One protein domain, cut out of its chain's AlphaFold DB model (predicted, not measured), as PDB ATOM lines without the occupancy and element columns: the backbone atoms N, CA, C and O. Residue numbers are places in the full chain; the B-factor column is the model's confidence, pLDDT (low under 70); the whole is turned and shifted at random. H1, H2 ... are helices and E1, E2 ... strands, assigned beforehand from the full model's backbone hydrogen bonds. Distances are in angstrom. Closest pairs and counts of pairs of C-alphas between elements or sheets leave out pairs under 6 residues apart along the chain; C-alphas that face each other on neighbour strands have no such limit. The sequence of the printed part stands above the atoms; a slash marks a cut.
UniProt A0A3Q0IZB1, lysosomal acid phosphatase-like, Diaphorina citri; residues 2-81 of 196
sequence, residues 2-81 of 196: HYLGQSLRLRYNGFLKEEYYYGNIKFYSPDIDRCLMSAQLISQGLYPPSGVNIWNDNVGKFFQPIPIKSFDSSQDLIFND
ATOM      1  N   HIS A   2     107.895 197.696  96.242       97.81
ATOM      2  CA  HIS A   2     108.967 197.780  97.252       97.81
ATOM      3  C   HIS A   2     108.621 197.113  98.598       97.81
ATOM      4  O   HIS A   2     109.381 196.284  99.090       97.81
ATOM      5  N   TYR A   3     107.425 197.379  99.141       98.31
ATOM      6  CA  TYR A   3     106.938 196.732 100.370       98.31
ATOM      7  C   TYR A   3     106.869 195.202 100.277       98.31
ATOM      8  O   TYR A   3     107.072 194.511 101.276       98.31
ATOM      9  N   LEU A   4     106.621 194.654  99.081       98.25
ATOM     10  CA  LEU A   4     106.681 193.208  98.872       98.25
ATOM     11  C   LEU A   4     108.121 192.705  99.024       98.25
ATOM     12  O   LEU A   4     108.332 191.714  99.711       98.25
ATOM     13  N   GLY A   5     109.105 193.407  98.454       98.00
ATOM     14  CA  GLY A   5     110.527 193.110  98.659       98.00
ATOM     15  C   GLY A   5     110.914 193.099 100.139       98.00
ATOM     16  O   GLY A   5     111.490 192.123 100.613       98.00
ATOM     17  N   GLN A   6     110.495 194.118 100.894       97.94
ATOM     18  CA  GLN A   6     110.732 194.187 102.343       97.94
ATOM     19  C   GLN A   6     110.063 193.028 103.097       97.94
ATOM     20  O   GLN A   6     110.657 192.424 103.986       97.94
ATOM     21  N   SER A   7     108.839 192.665 102.708       98.31
ATOM     22  CA  SER A   7     108.127 191.530 103.302       98.31
ATOM     23  C   SER A   7     108.839 190.202 103.023       98.31
ATOM     24  O   SER A   7     108.946 189.356 103.911       98.31
ATOM     25  N   LEU A   8     109.368 190.020 101.809       97.88
ATOM     26  CA  LEU A   8     110.178 188.854 101.448       97.88
ATOM     27  C   LEU A   8     111.492 188.823 102.240       97.88
ATOM     28  O   LEU A   8     111.878 187.755 102.709       97.88
ATOM     29  N   ARG A   9     112.137 189.977 102.463       96.69
ATOM     30  CA  ARG A   9     113.349 190.079 103.289       96.69
ATOM     31  C   ARG A   9     113.106 189.588 104.711       96.69
ATOM     32  O   ARG A   9     113.904 188.814 105.226       96.69
ATOM     33  N   LEU A  10     111.992 190.000 105.316       97.00
ATOM     34  CA  LEU A  10     111.602 189.543 106.650       97.00
ATOM     35  C   LEU A  10     111.300 188.042 106.664       97.00
ATOM     36  O   LEU A  10     111.771 187.325 107.542       97.00
ATOM     37  N   ARG A  11     110.547 187.557 105.670       97.75
ATOM     38  CA  ARG A  11     110.147 186.147 105.580       97.75
ATOM     39  C   ARG A  11     111.331 185.199 105.399       97.75
ATOM     40  O   ARG A  11     111.321 184.117 105.974       97.75
ATOM     41  N   TYR A  12     112.308 185.583 104.584       96.38
ATOM     42  CA  TYR A  12     113.484 184.769 104.270       96.38
ATOM     43  C   TYR A  12     114.733 185.215 105.037       96.38
ATOM     44  O   TYR A  12     115.856 184.906 104.628       96.38
ATOM     45  N   ASN A  13     114.553 185.930 106.151       92.56
ATOM     46  CA  ASN A  13     115.654 186.268 107.040       92.56
ATOM     47  C   ASN A  13     116.321 184.986 107.570       92.56
ATOM     48  O   ASN A  13     115.645 184.003 107.867       92.56
ATOM     49  N   GLY A  14     117.650 184.976 107.642       91.88
ATOM     50  CA  GLY A  14     118.443 183.796 108.005       91.88
ATOM     51  C   GLY A  14     118.648 182.780 106.873       91.88
ATOM     52  O   GLY A  14     119.645 182.065 106.893       91.88
ATOM     53  N   PHE A  15     117.775 182.746 105.858       93.88
ATOM     54  CA  PHE A  15     118.019 181.987 104.625       93.88
ATOM     55  C   PHE A  15     118.802 182.822 103.605       93.88
ATOM     56  O   PHE A  15     119.808 182.377 103.056       93.88
ATOM     57  N   LEU A  16     118.361 184.061 103.369       93.88
ATOM     58  CA  LEU A  16     119.065 185.006 102.508       93.88
ATOM     59  C   LEU A  16     120.130 185.756 103.310       93.88
ATOM     60  O   LEU A  16     119.831 186.353 104.348       93.88
ATOM     61  N   LYS A  17     121.361 185.801 102.782       91.75
ATOM     62  CA  LYS A  17     122.425 186.671 103.312       91.75
ATOM     63  C   LYS A  17     121.956 188.123 103.375       91.75
ATOM     64  O   LYS A  17     121.074 188.520 102.617       91.75
ATOM     65  N   GLU A  18     122.509 188.894 104.305       91.69
ATOM     66  CA  GLU A  18     122.140 190.301 104.489       91.69
ATOM     67  C   GLU A  18     122.571 191.191 103.338       91.69
ATOM     68  O   GLU A  18     121.749 191.897 102.756       91.69
ATOM     69  N   GLU A  19     123.822 191.055 102.936       93.50
ATOM     70  CA  GLU A  19     124.340 191.711 101.752       93.50
ATOM     71  C   GLU A  19     123.960 190.923 100.492       93.50
ATOM     72  O   GLU A  19     123.941 189.683 100.465       93.50
ATOM     73  N   TYR A  20     123.675 191.658  99.418       94.75
ATOM     74  CA  TYR A  20     123.534 191.073  98.096       94.75
ATOM     75  C   TYR A  20     124.901 190.603  97.591       94.75
ATOM     76  O   TYR A  20     125.887 191.332  97.653       94.75
ATOM     77  N   TYR A  21     124.930 189.393  97.035       92.00
ATOM     78  CA  TYR A  21     126.071 188.866  96.299       92.00
ATOM     79  C   TYR A  21     125.576 188.247  95.000       92.00
ATOM     80  O   TYR A  21     124.586 187.503  94.986       92.00
ATOM     81  N   TYR A  22     126.292 188.526  93.914       88.00
ATOM     82  CA  TYR A  22     125.991 187.929  92.621       88.00
ATOM     83  C   TYR A  22     126.027 186.398  92.716       88.00
ATOM     84  O   TYR A  22     126.977 185.820  93.234       88.00
ATOM     85  N   GLY A  23     124.979 185.742  92.212       84.38
ATOM     86  CA  GLY A  23     124.856 184.282  92.203       84.38
ATOM     87  C   GLY A  23     124.002 183.698  93.330       84.38
ATOM     88  O   GLY A  23     123.379 182.664  93.102       84.38
ATOM     89  N   ASN A  24     123.871 184.375  94.479       87.38
ATOM     90  CA  ASN A  24     123.038 183.887  95.594       87.38
ATOM     91  C   ASN A  24     121.537 183.986  95.298       87.38
ATOM     92  O   ASN A  24     120.738 183.204  95.803       87.38
ATOM     93  N   ILE A  25     121.154 184.966  94.483       91.62
ATOM     94  CA  ILE A  25     119.790 185.147  93.999       91.62
ATOM     95  C   ILE A  25     119.835 185.588  92.540       91.62
ATOM     96  O   ILE A  25     120.741 186.307  92.111       91.62
ATOM     97  N   LYS A  26     118.848 185.146  91.762       92.25
ATOM     98  CA  LYS A  26     118.661 185.555  90.373       92.25
ATOM     99  C   LYS A  26     117.250 186.105  90.227       92.25
ATOM    100  O   LYS A  26     116.288 185.437  90.594       92.25
ATOM    101  N   PHE A  27     117.141 187.308  89.681       94.38
ATOM    102  CA  PHE A  27     115.859 187.918  89.357       94.38
ATOM    103  C   PHE A  27     115.599 187.774  87.864       94.38
ATOM    104  O   PHE A  27     116.456 188.124  87.052       94.38
ATOM    105  N   TYR A  28     114.415 187.276  87.525       92.50
ATOM    106  CA  TYR A  28     113.933 187.151  86.156       92.50
ATOM    107  C   TYR A  28     112.607 187.897  86.019       92.50
ATOM    108  O   TYR A  28     111.785 187.871  86.935       92.50
ATOM    109  N   SER A  29     112.409 188.566  84.890       92.62
ATOM    110  CA  SER A  29     111.181 189.286  84.556       92.62
ATOM    111  C   SER A  29     110.914 189.164  83.054       92.62
ATOM    112  O   SER A  29     111.877 189.081  82.296       92.62
ATOM    113  N   PRO A  30     109.650 189.196  82.597       90.25
ATOM    114  CA  PRO A  30     109.359 189.456  81.189       90.25
ATOM    115  C   PRO A  30     109.866 190.841  80.767       90.25
ATOM    116  O   PRO A  30     109.927 191.760  81.598       90.25
ATOM    117  N   ASP A  31     110.132 190.991  79.467       89.94
ATOM    118  CA  ASP A  31     110.589 192.232  78.831       89.94
ATOM    119  C   ASP A  31     109.446 193.227  78.617       89.94
ATOM    120  O   ASP A  31     108.989 193.496  77.509       89.94
ATOM    121  N   ILE A  32     108.889 193.694  79.732       89.94
ATOM    122  CA  ILE A  32     107.817 194.680  79.759       89.94
ATOM    123  C   ILE A  32     108.096 195.651  80.904       89.94
ATOM    124  O   ILE A  32     108.228 195.219  82.052       89.94
ATOM    125  N   ASP A  33     108.098 196.954  80.616       94.12
ATOM    126  CA  ASP A  33     108.487 198.021  81.551       94.12
ATOM    127  C   ASP A  33     107.870 197.871  82.943       94.12
ATOM    128  O   ASP A  33     108.581 197.836  83.945       94.12
ATOM    129  N   ARG A  34     106.543 197.685  83.031       94.81
ATOM    130  CA  ARG A  34     105.855 197.546  84.329       94.81
ATOM    131  C   ARG A  34     106.380 196.371  85.164       94.81
ATOM    132  O   ARG A  34     106.354 196.436  86.394       94.81
ATOM    133  N   CYS A  35     106.820 195.293  84.513       94.56
ATOM    134  CA  CYS A  35     107.336 194.093  85.165       94.56
ATOM    135  C   CYS A  35     108.790 194.301  85.589       94.56
ATOM    136  O   CYS A  35     109.119 194.032  86.743       94.56
ATOM    137  N   LEU A  36     109.619 194.882  84.717       95.88
ATOM    138  CA  LEU A  36     111.010 195.223  85.020       95.88
ATOM    139  C   LEU A  36     111.103 196.229  86.174       95.88
ATOM    140  O   LEU A  36     111.816 195.986  87.146       95.88
ATOM    141  N   MET A  37     110.309 197.302  86.133       97.69
ATOM    142  CA  MET A  37     110.213 198.284  87.219       97.69
ATOM    143  C   MET A  37     109.728 197.636  88.520       97.69
ATOM    144  O   MET A  37     110.245 197.917  89.602       97.69
ATOM    145  N   SER A  38     108.751 196.726  88.437       97.94
ATOM    146  CA  SER A  38     108.278 195.974  89.602       97.94
ATOM    147  C   SER A  38     109.373 195.090  90.195       97.94
ATOM    148  O   SER A  38     109.556 195.105  91.410       97.94
ATOM    149  N   ALA A  39     110.117 194.361  89.361       97.50
ATOM    150  CA  ALA A  39     111.221 193.505  89.780       97.50
ATOM    151  C   ALA A  39     112.363 194.313  90.411       97.50
ATOM    152  O   ALA A  39     112.886 193.903  91.445       97.50
ATOM    153  N   GLN A  40     112.689 195.488  89.862       97.44
ATOM    154  CA  GLN A  40     113.638 196.426  90.466       97.44
ATOM    155  C   GLN A  40     113.165 196.896  91.847       97.44
ATOM    156  O   GLN A  40     113.922 196.850  92.809       97.44
ATOM    157  N   LEU A  41     111.896 197.291  91.994       98.00
ATOM    158  CA  LEU A  41     111.361 197.692  93.298       98.00
ATOM    159  C   LEU A  41     111.395 196.544  94.318       98.00
ATOM    160  O   LEU A  41     111.717 196.778  95.481       98.00
ATOM    161  N   ILE A  42     111.064 195.315  93.902       98.19
ATOM    162  CA  ILE A  42     111.177 194.130  94.764       98.19
ATOM    163  C   ILE A  42     112.637 193.911  95.167       98.19
ATOM    164  O   ILE A  42     112.889 193.692  96.347       98.19
ATOM    165  N   SER A  43     113.587 193.974  94.227       97.31
ATOM    166  CA  SER A  43     114.999 193.709  94.517       97.31
ATOM    167  C   SER A  43     115.594 194.739  95.474       97.31
ATOM    168  O   SER A  43     116.276 194.340  96.413       97.31
ATOM    169  N   GLN A  44     115.255 196.026  95.328       96.75
ATOM    170  CA  GLN A  44     115.678 197.074  96.268       96.75
ATOM    171  C   GLN A  44     115.057 196.902  97.661       96.75
ATOM    172  O   GLN A  44     115.738 197.084  98.665       96.75
ATOM    173  N   GLY A  45     113.782 196.506  97.741       96.69
ATOM    174  CA  GLY A  45     113.144 196.222  99.029       96.69
ATOM    175  C   GLY A  45     113.688 194.957  99.701       96.69
ATOM    176  O   GLY A  45     113.700 194.868 100.927       96.69
ATOM    177  N   LEU A  46     114.123 193.978  98.901       97.06
ATOM    178  CA  LEU A  46     114.698 192.722  99.376       97.06
ATOM    179  C   LEU A  46     116.153 192.890  99.834       97.06
ATOM    180  O   LEU A  46     116.549 192.276 100.818       97.06
ATOM    181  N   TYR A  47     116.927 193.729  99.144       96.62
ATOM    182  CA  TYR A  47     118.334 194.004  99.423       96.62
ATOM    183  C   TYR A  47     118.592 195.517  99.473       96.62
ATOM    184  O   TYR A  47     119.115 196.090  98.511       96.62
ATOM    185  N   PRO A  48     118.270 196.186 100.592       95.44
ATOM    186  CA  PRO A  48     118.772 197.534 100.824       95.44
ATOM    187  C   PRO A  48     120.316 197.524 100.876       95.44
ATOM    188  O   PRO A  48     120.900 196.535 101.341       95.44
ATOM    189  N   PRO A  49     121.002 198.580 100.398       95.75
ATOM    190  CA  PRO A  49     122.459 198.655 100.474       95.75
ATOM    191  C   PRO A  49     122.958 198.530 101.911       95.75
ATOM    192  O   PRO A  49     122.434 199.162 102.826       95.75
ATOM    193  N   SER A  50     123.981 197.706 102.103       93.94
ATOM    194  CA  SER A  50     124.613 197.456 103.397       93.94
ATOM    195  C   SER A  50     126.075 197.066 103.197       93.94
ATOM    196  O   SER A  50     126.440 196.551 102.136       93.94
ATOM    197  N   GLY A  51     126.901 197.375 104.201       92.56
ATOM    198  CA  GLY A  51     128.328 197.056 104.236       92.56
ATOM    199  C   GLY A  51     129.052 197.398 102.936       92.56
ATOM    200  O   GLY A  51     129.043 198.550 102.501       92.56
ATOM    201  N   VAL A  52     129.654 196.391 102.302       91.19
ATOM    202  CA  VAL A  52     130.480 196.580 101.093       91.19
ATOM    203  C   VAL A  52     129.687 197.013  99.854       91.19
ATOM    204  O   VAL A  52     130.274 197.507  98.895       91.19
ATOM    205  N   ASN A  53     128.359 196.862  99.865       94.12
ATOM    206  CA  ASN A  53     127.498 197.253  98.744       94.12
ATOM    207  C   ASN A  53     127.127 198.747  98.752       94.12
ATOM    208  O   ASN A  53     126.512 199.235  97.798       94.12
ATOM    209  N   ILE A  54     127.506 199.494  99.794       96.62
ATOM    210  CA  ILE A  54     127.416 200.958  99.806       96.62
ATOM    211  C   ILE A  54     128.598 201.509  99.002       96.62
ATOM    212  O   ILE A  54     129.702 201.677  99.507       96.62
ATOM    213  N   TRP A  55     128.366 201.781  97.719       94.38
ATOM    214  CA  TRP A  55     129.417 202.193  96.777       94.38
ATOM    215  C   TRP A  55     129.740 203.699  96.810       94.38
ATOM    216  O   TRP A  55     130.722 204.121  96.204       94.38
ATOM    217  N   ASN A  56     128.917 204.515  97.486       95.25
ATOM    218  CA  ASN A  56     129.211 205.907  97.857       95.25
ATOM    219  C   ASN A  56     128.237 206.437  98.933       95.25
ATOM    220  O   ASN A  56     127.132 205.912  99.095       95.25
ATOM    221  N   ASP A  57     128.605 207.552  99.575       94.31
ATOM    222  CA  ASP A  57     127.848 208.179 100.678       94.31
ATOM    223  C   ASP A  57     126.608 208.987 100.251       94.31
ATOM    224  O   ASP A  57     125.818 209.430 101.094       94.31
ATOM    225  N   ASN A  58     126.412 209.185  98.946       95.12
ATOM    226  CA  ASN A  58     125.309 209.959  98.384       95.12
ATOM    227  C   ASN A  58     124.144 209.047  97.985       95.12
ATOM    228  O   ASN A  58     123.200 208.861  98.747       95.12
ATOM    229  N   VAL A  59     124.205 208.480  96.782       94.56
ATOM    230  CA  VAL A  59     123.174 207.589  96.231       94.56
ATOM    231  C   VAL A  59     123.390 206.154  96.712       94.56
ATOM    232  O   VAL A  59     122.423 205.430  96.935       94.56
ATOM    233  N   GLY A  60     124.645 205.744  96.919       94.44
ATOM    234  CA  GLY A  60     125.001 204.360  97.232       94.44
ATOM    235  C   GLY A  60     124.490 203.859  98.580       94.44
ATOM    236  O   GLY A  60     124.246 202.667  98.726       94.44
ATOM    237  N   LYS A  61     124.226 204.759  99.532       95.50
ATOM    238  CA  LYS A  61     123.561 204.421 100.803       95.50
ATOM    239  C   LYS A  61     122.075 204.075 100.665       95.50
ATOM    240  O   LYS A  61     121.496 203.525 101.594       95.50
ATOM    241  N   PHE A  62     121.445 204.407  99.536       94.44
ATOM    242  CA  PHE A  62     120.013 204.179  99.301       94.44
ATOM    243  C   PHE A  62     119.727 203.245  98.127       94.44
ATOM    244  O   PHE A  62     118.635 202.688  98.049       94.44
ATOM    245  N   PHE A  63     120.685 203.078  97.216       94.62
ATOM    246  CA  PHE A  63     120.529 202.270  96.019       94.62
ATOM    247  C   PHE A  63     121.778 201.446  95.709       94.62
ATOM    248  O   PHE A  63     122.896 201.970  95.674       94.62
ATOM    249  N   GLN A  64     121.558 200.176  95.370       94.81
ATOM    250  CA  GLN A  64     122.572 199.310  94.779       94.81
ATOM    251  C   GLN A  64     122.045 198.696  93.476       94.81
ATOM    252  O   GLN A  64     120.885 198.272  93.416       94.81
ATOM    253  N   PRO A  65     122.861 198.620  92.416       93.94
ATOM    254  CA  PRO A  65     122.441 197.977  91.183       93.94
ATOM    255  C   PRO A  65     122.310 196.464  91.395       93.94
ATOM    256  O   PRO A  65     123.273 195.785  91.742       93.94
ATOM    257  N   ILE A  66     121.116 195.925  91.141       96.00
ATOM    258  CA  ILE A  66     120.853 194.482  91.160       96.00
ATOM    259  C   ILE A  66     120.359 194.074  89.768       96.00
ATOM    260  O   ILE A  66     119.346 194.612  89.310       96.00
ATOM    261  N   PRO A  67     121.047 193.150  89.077       95.69
ATOM    262  CA  PRO A  67     120.686 192.751  87.728       95.69
ATOM    263  C   PRO A  67     119.342 192.016  87.711       95.69
ATOM    264  O   PRO A  67     119.149 191.021  88.413       95.69
ATOM    265  N   ILE A  68     118.437 192.482  86.851       95.88
ATOM    266  CA  ILE A  68     117.198 191.789  86.493       95.88
ATOM    267  C   ILE A  68     117.397 191.201  85.100       95.88
ATOM    268  O   ILE A  68     117.648 191.938  84.148       95.88
ATOM    269  N   LYS A  69     117.321 189.876  84.980       92.69
ATOM    270  CA  LYS A  69     117.418 189.201  83.686       92.69
ATOM    271  C   LYS A  69     116.060 189.221  83.003       92.69
ATOM    272  O   LYS A  69     115.041 188.933  83.629       92.69
ATOM    273  N   SER A  70     116.080 189.533  81.719       90.62
ATOM    274  CA  SER A  70     114.912 189.500  80.852       90.62
ATOM    275  C   SER A  70     115.191 188.600  79.658       90.62
ATOM    276  O   SER A  70     116.352 188.324  79.341       90.62
ATOM    277  N   PHE A  71     114.129 188.132  79.019       82.81
ATOM    278  CA  PHE A  71     114.196 187.374  77.779       82.81
ATOM    279  C   PHE A  71     113.606 188.227  76.668       82.81
ATOM    280  O   PHE A  71     112.588 188.879  76.887       82.81
ATOM    281  N   ASP A  72     114.207 188.191  75.478       79.31
ATOM    282  CA  ASP A  72     113.556 188.750  74.295       79.31
ATOM    283  C   ASP A  72     112.149 188.146  74.187       79.31
ATOM    284  O   ASP A  72     111.987 186.923  74.245       79.31
ATOM    285  N   SER A  73     111.135 189.000  74.043       71.69
ATOM    286  CA  SER A  73     109.731 188.587  73.961       71.69
ATOM    287  C   SER A  73     109.477 187.466  72.939       71.69
ATOM    288  O   SER A  73     108.629 186.601  73.167       71.69
ATOM    289  N   SER A  74     110.237 187.418  71.841       72.12
ATOM    290  CA  SER A  74     110.144 186.378  70.810       72.12
ATOM    291  C   SER A  74     110.663 185.012  71.279       72.12
ATOM    292  O   SER A  74     110.213 183.968  70.793       72.12
ATOM    293  N   GLN A  75     111.565 184.993  72.259       75.06
ATOM    294  CA  GLN A  75     112.205 183.799  72.818       75.06
ATOM    295  C   GLN A  75     111.672 183.422  74.201       75.06
ATOM    296  O   GLN A  75     111.904 182.303  74.658       75.06
ATOM    297  N   ASP A  76     110.924 184.313  74.844       80.69
ATOM    298  CA  ASP A  76     110.342 184.080  76.154       80.69
ATOM    299  C   ASP A  76     109.251 182.997  76.082       80.69
ATOM    300  O   ASP A  76     108.149 183.211  75.582       80.69
ATOM    301  N   LEU A  77     109.584 181.794  76.544       79.38
ATOM    302  CA  LEU A  77     108.646 180.676  76.696       79.38
ATOM    303  C   LEU A  77     108.121 180.550  78.132       79.38
ATOM    304  O   LEU A  77     107.315 179.666  78.408       79.38
ATOM    305  N   ILE A  78     108.606 181.389  79.051       83.19
ATOM    306  CA  ILE A  78     108.352 181.268  80.487       83.19
ATOM    307  C   ILE A  78     107.267 182.256  80.919       83.19
ATOM    308  O   ILE A  78     106.360 181.877  81.658       83.19
ATOM    309  N   PHE A  79     107.346 183.508  80.465       83.19
ATOM    310  CA  PHE A  79     106.451 184.583  80.887       83.19
ATOM    311  C   PHE A  79     105.577 185.145  79.758       83.19
ATOM    312  O   PHE A  79     104.568 185.795  80.051       83.19
ATOM    313  N   ASN A  80     105.917 184.915  78.484       78.44
ATOM    314  CA  ASN A  80     105.140 185.454  77.366       78.44
ATOM    315  C   ASN A  80     103.894 184.610  77.054       78.44
ATOM    316  O   ASN A  80     103.883 183.756  76.168       78.44
ATOM    317  N   ASP A  81     102.802 184.931  77.745       71.38
ATOM    318  CA  ASP A  81     101.480 184.330  77.535       71.38
ATOM    319  C   ASP A  81     100.812 184.722  76.196       71.38
ATOM    320  O   ASP A  81      99.803 184.137  75.802       71.38
TER     321      ASP A  81
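What this domain is: This is residues 2 to 81 of the 196 residues of the protein "lysosomal acid phosphatase-like" of Diaphorina citri (UniProt A0A3Q0IZB1). A helix, H2, packs beside a small two-strand parallel sheet of E1 and E2, and a second helix, H1, packs aslant on the later part of H2. Loops make up much of the rest: two long stretches without a named element, residues 12 to 26 and 47 to 67, and a tail after E2, with Asp 57 in the second stretch and Asp 81 in the tail lying far from each other at opposite ends of the whole. The printed part has 80 residues with two named helices and two named strands, in the order H1, E1, H2, E2, and under half of the residues are in named elements. The class is mixed, helices and strands, with 24 residues in the helices and 8 in the strands. The whole is only just compact, close to loose, with a radius of gyration of the C-alphas of 13.7 A and spans of 40 by 28 by 23 A.

How they stand to each other: The sheet has two strands, E1 at residues 27 to 30 and E2 at residues 68 to 71. They are parallel neighbours, with an angle of 38 degrees between their N-to-C directions. C-alphas 28 and 69 face each other at 4.7 A, and C-alphas 27 and 68 at 5.0 A. Across the pair, N 29 and O 69 are within hydrogen-bond range at 2.9 A, and so are N 69 and O 27 at 2.8 A. Between the two strands in the chain comes H2, residues 33 to 46, and E1, H2 and E2 form a strand-helix-strand unit, two parallel neighbour strands with a helix between them in the chain, whose crossover is right-handed. The closest C-alphas of E1 and H2 are those of Ser 29 and Leu 36, 6.0 A apart. The closest C-alphas of H2 and E2 are those of Ala 39 and Ile 68, 7.0 A apart. H1, residues 2 to 11, touches H2, with 24 pairs of C-alphas within 8 A. Their closest C-alphas are those of Gly 5 and Ile 42, 4.1 A apart. The two helices run the same way at a steep tilt of 41 degrees. H1 and E2 are apart. In H1 and H2 every O i to N i+4 pair is within hydrogen-bond range.

Where its parts are: E1 runs from Phe 27, whose C-alpha is at (115.859, 187.918, 89.357), to Pro 30, and measures 10.6 A from first to last C-alpha. E2 runs from Ile 68 to Phe 71, whose C-alpha is at (114.196, 187.374, 77.779), and measures 10.2 A. H2, the longest helix, runs from Asp 33 to Leu 46 and measures 19.6 A. H1 runs from His 2, whose C-alpha is at (108.967, 197.780, 97.252), to Arg 11, and measures 14.4 A.

The domain as a whole: The two C-alphas farthest apart are those of Asp 57 and Asp 81, at 42.4 A, while the first and last printed C-alphas, of His 2 and Asp 81, are 25.0 A apart. The printed part has no cut. The link from E1 to H2 is tight, with 2 residues. The links from H1 to E1, with 15 residues, and from H2 to E2, with 21 residues, are long. The C-alphas of residues 12 to 26 lie 8 to 18 A from the mean of all C-alphas, and those of residues 47 to 67 lie 5 to 21 A from it. The mean pLDDT of the printed part is 92.3, and no printed residue is under 70.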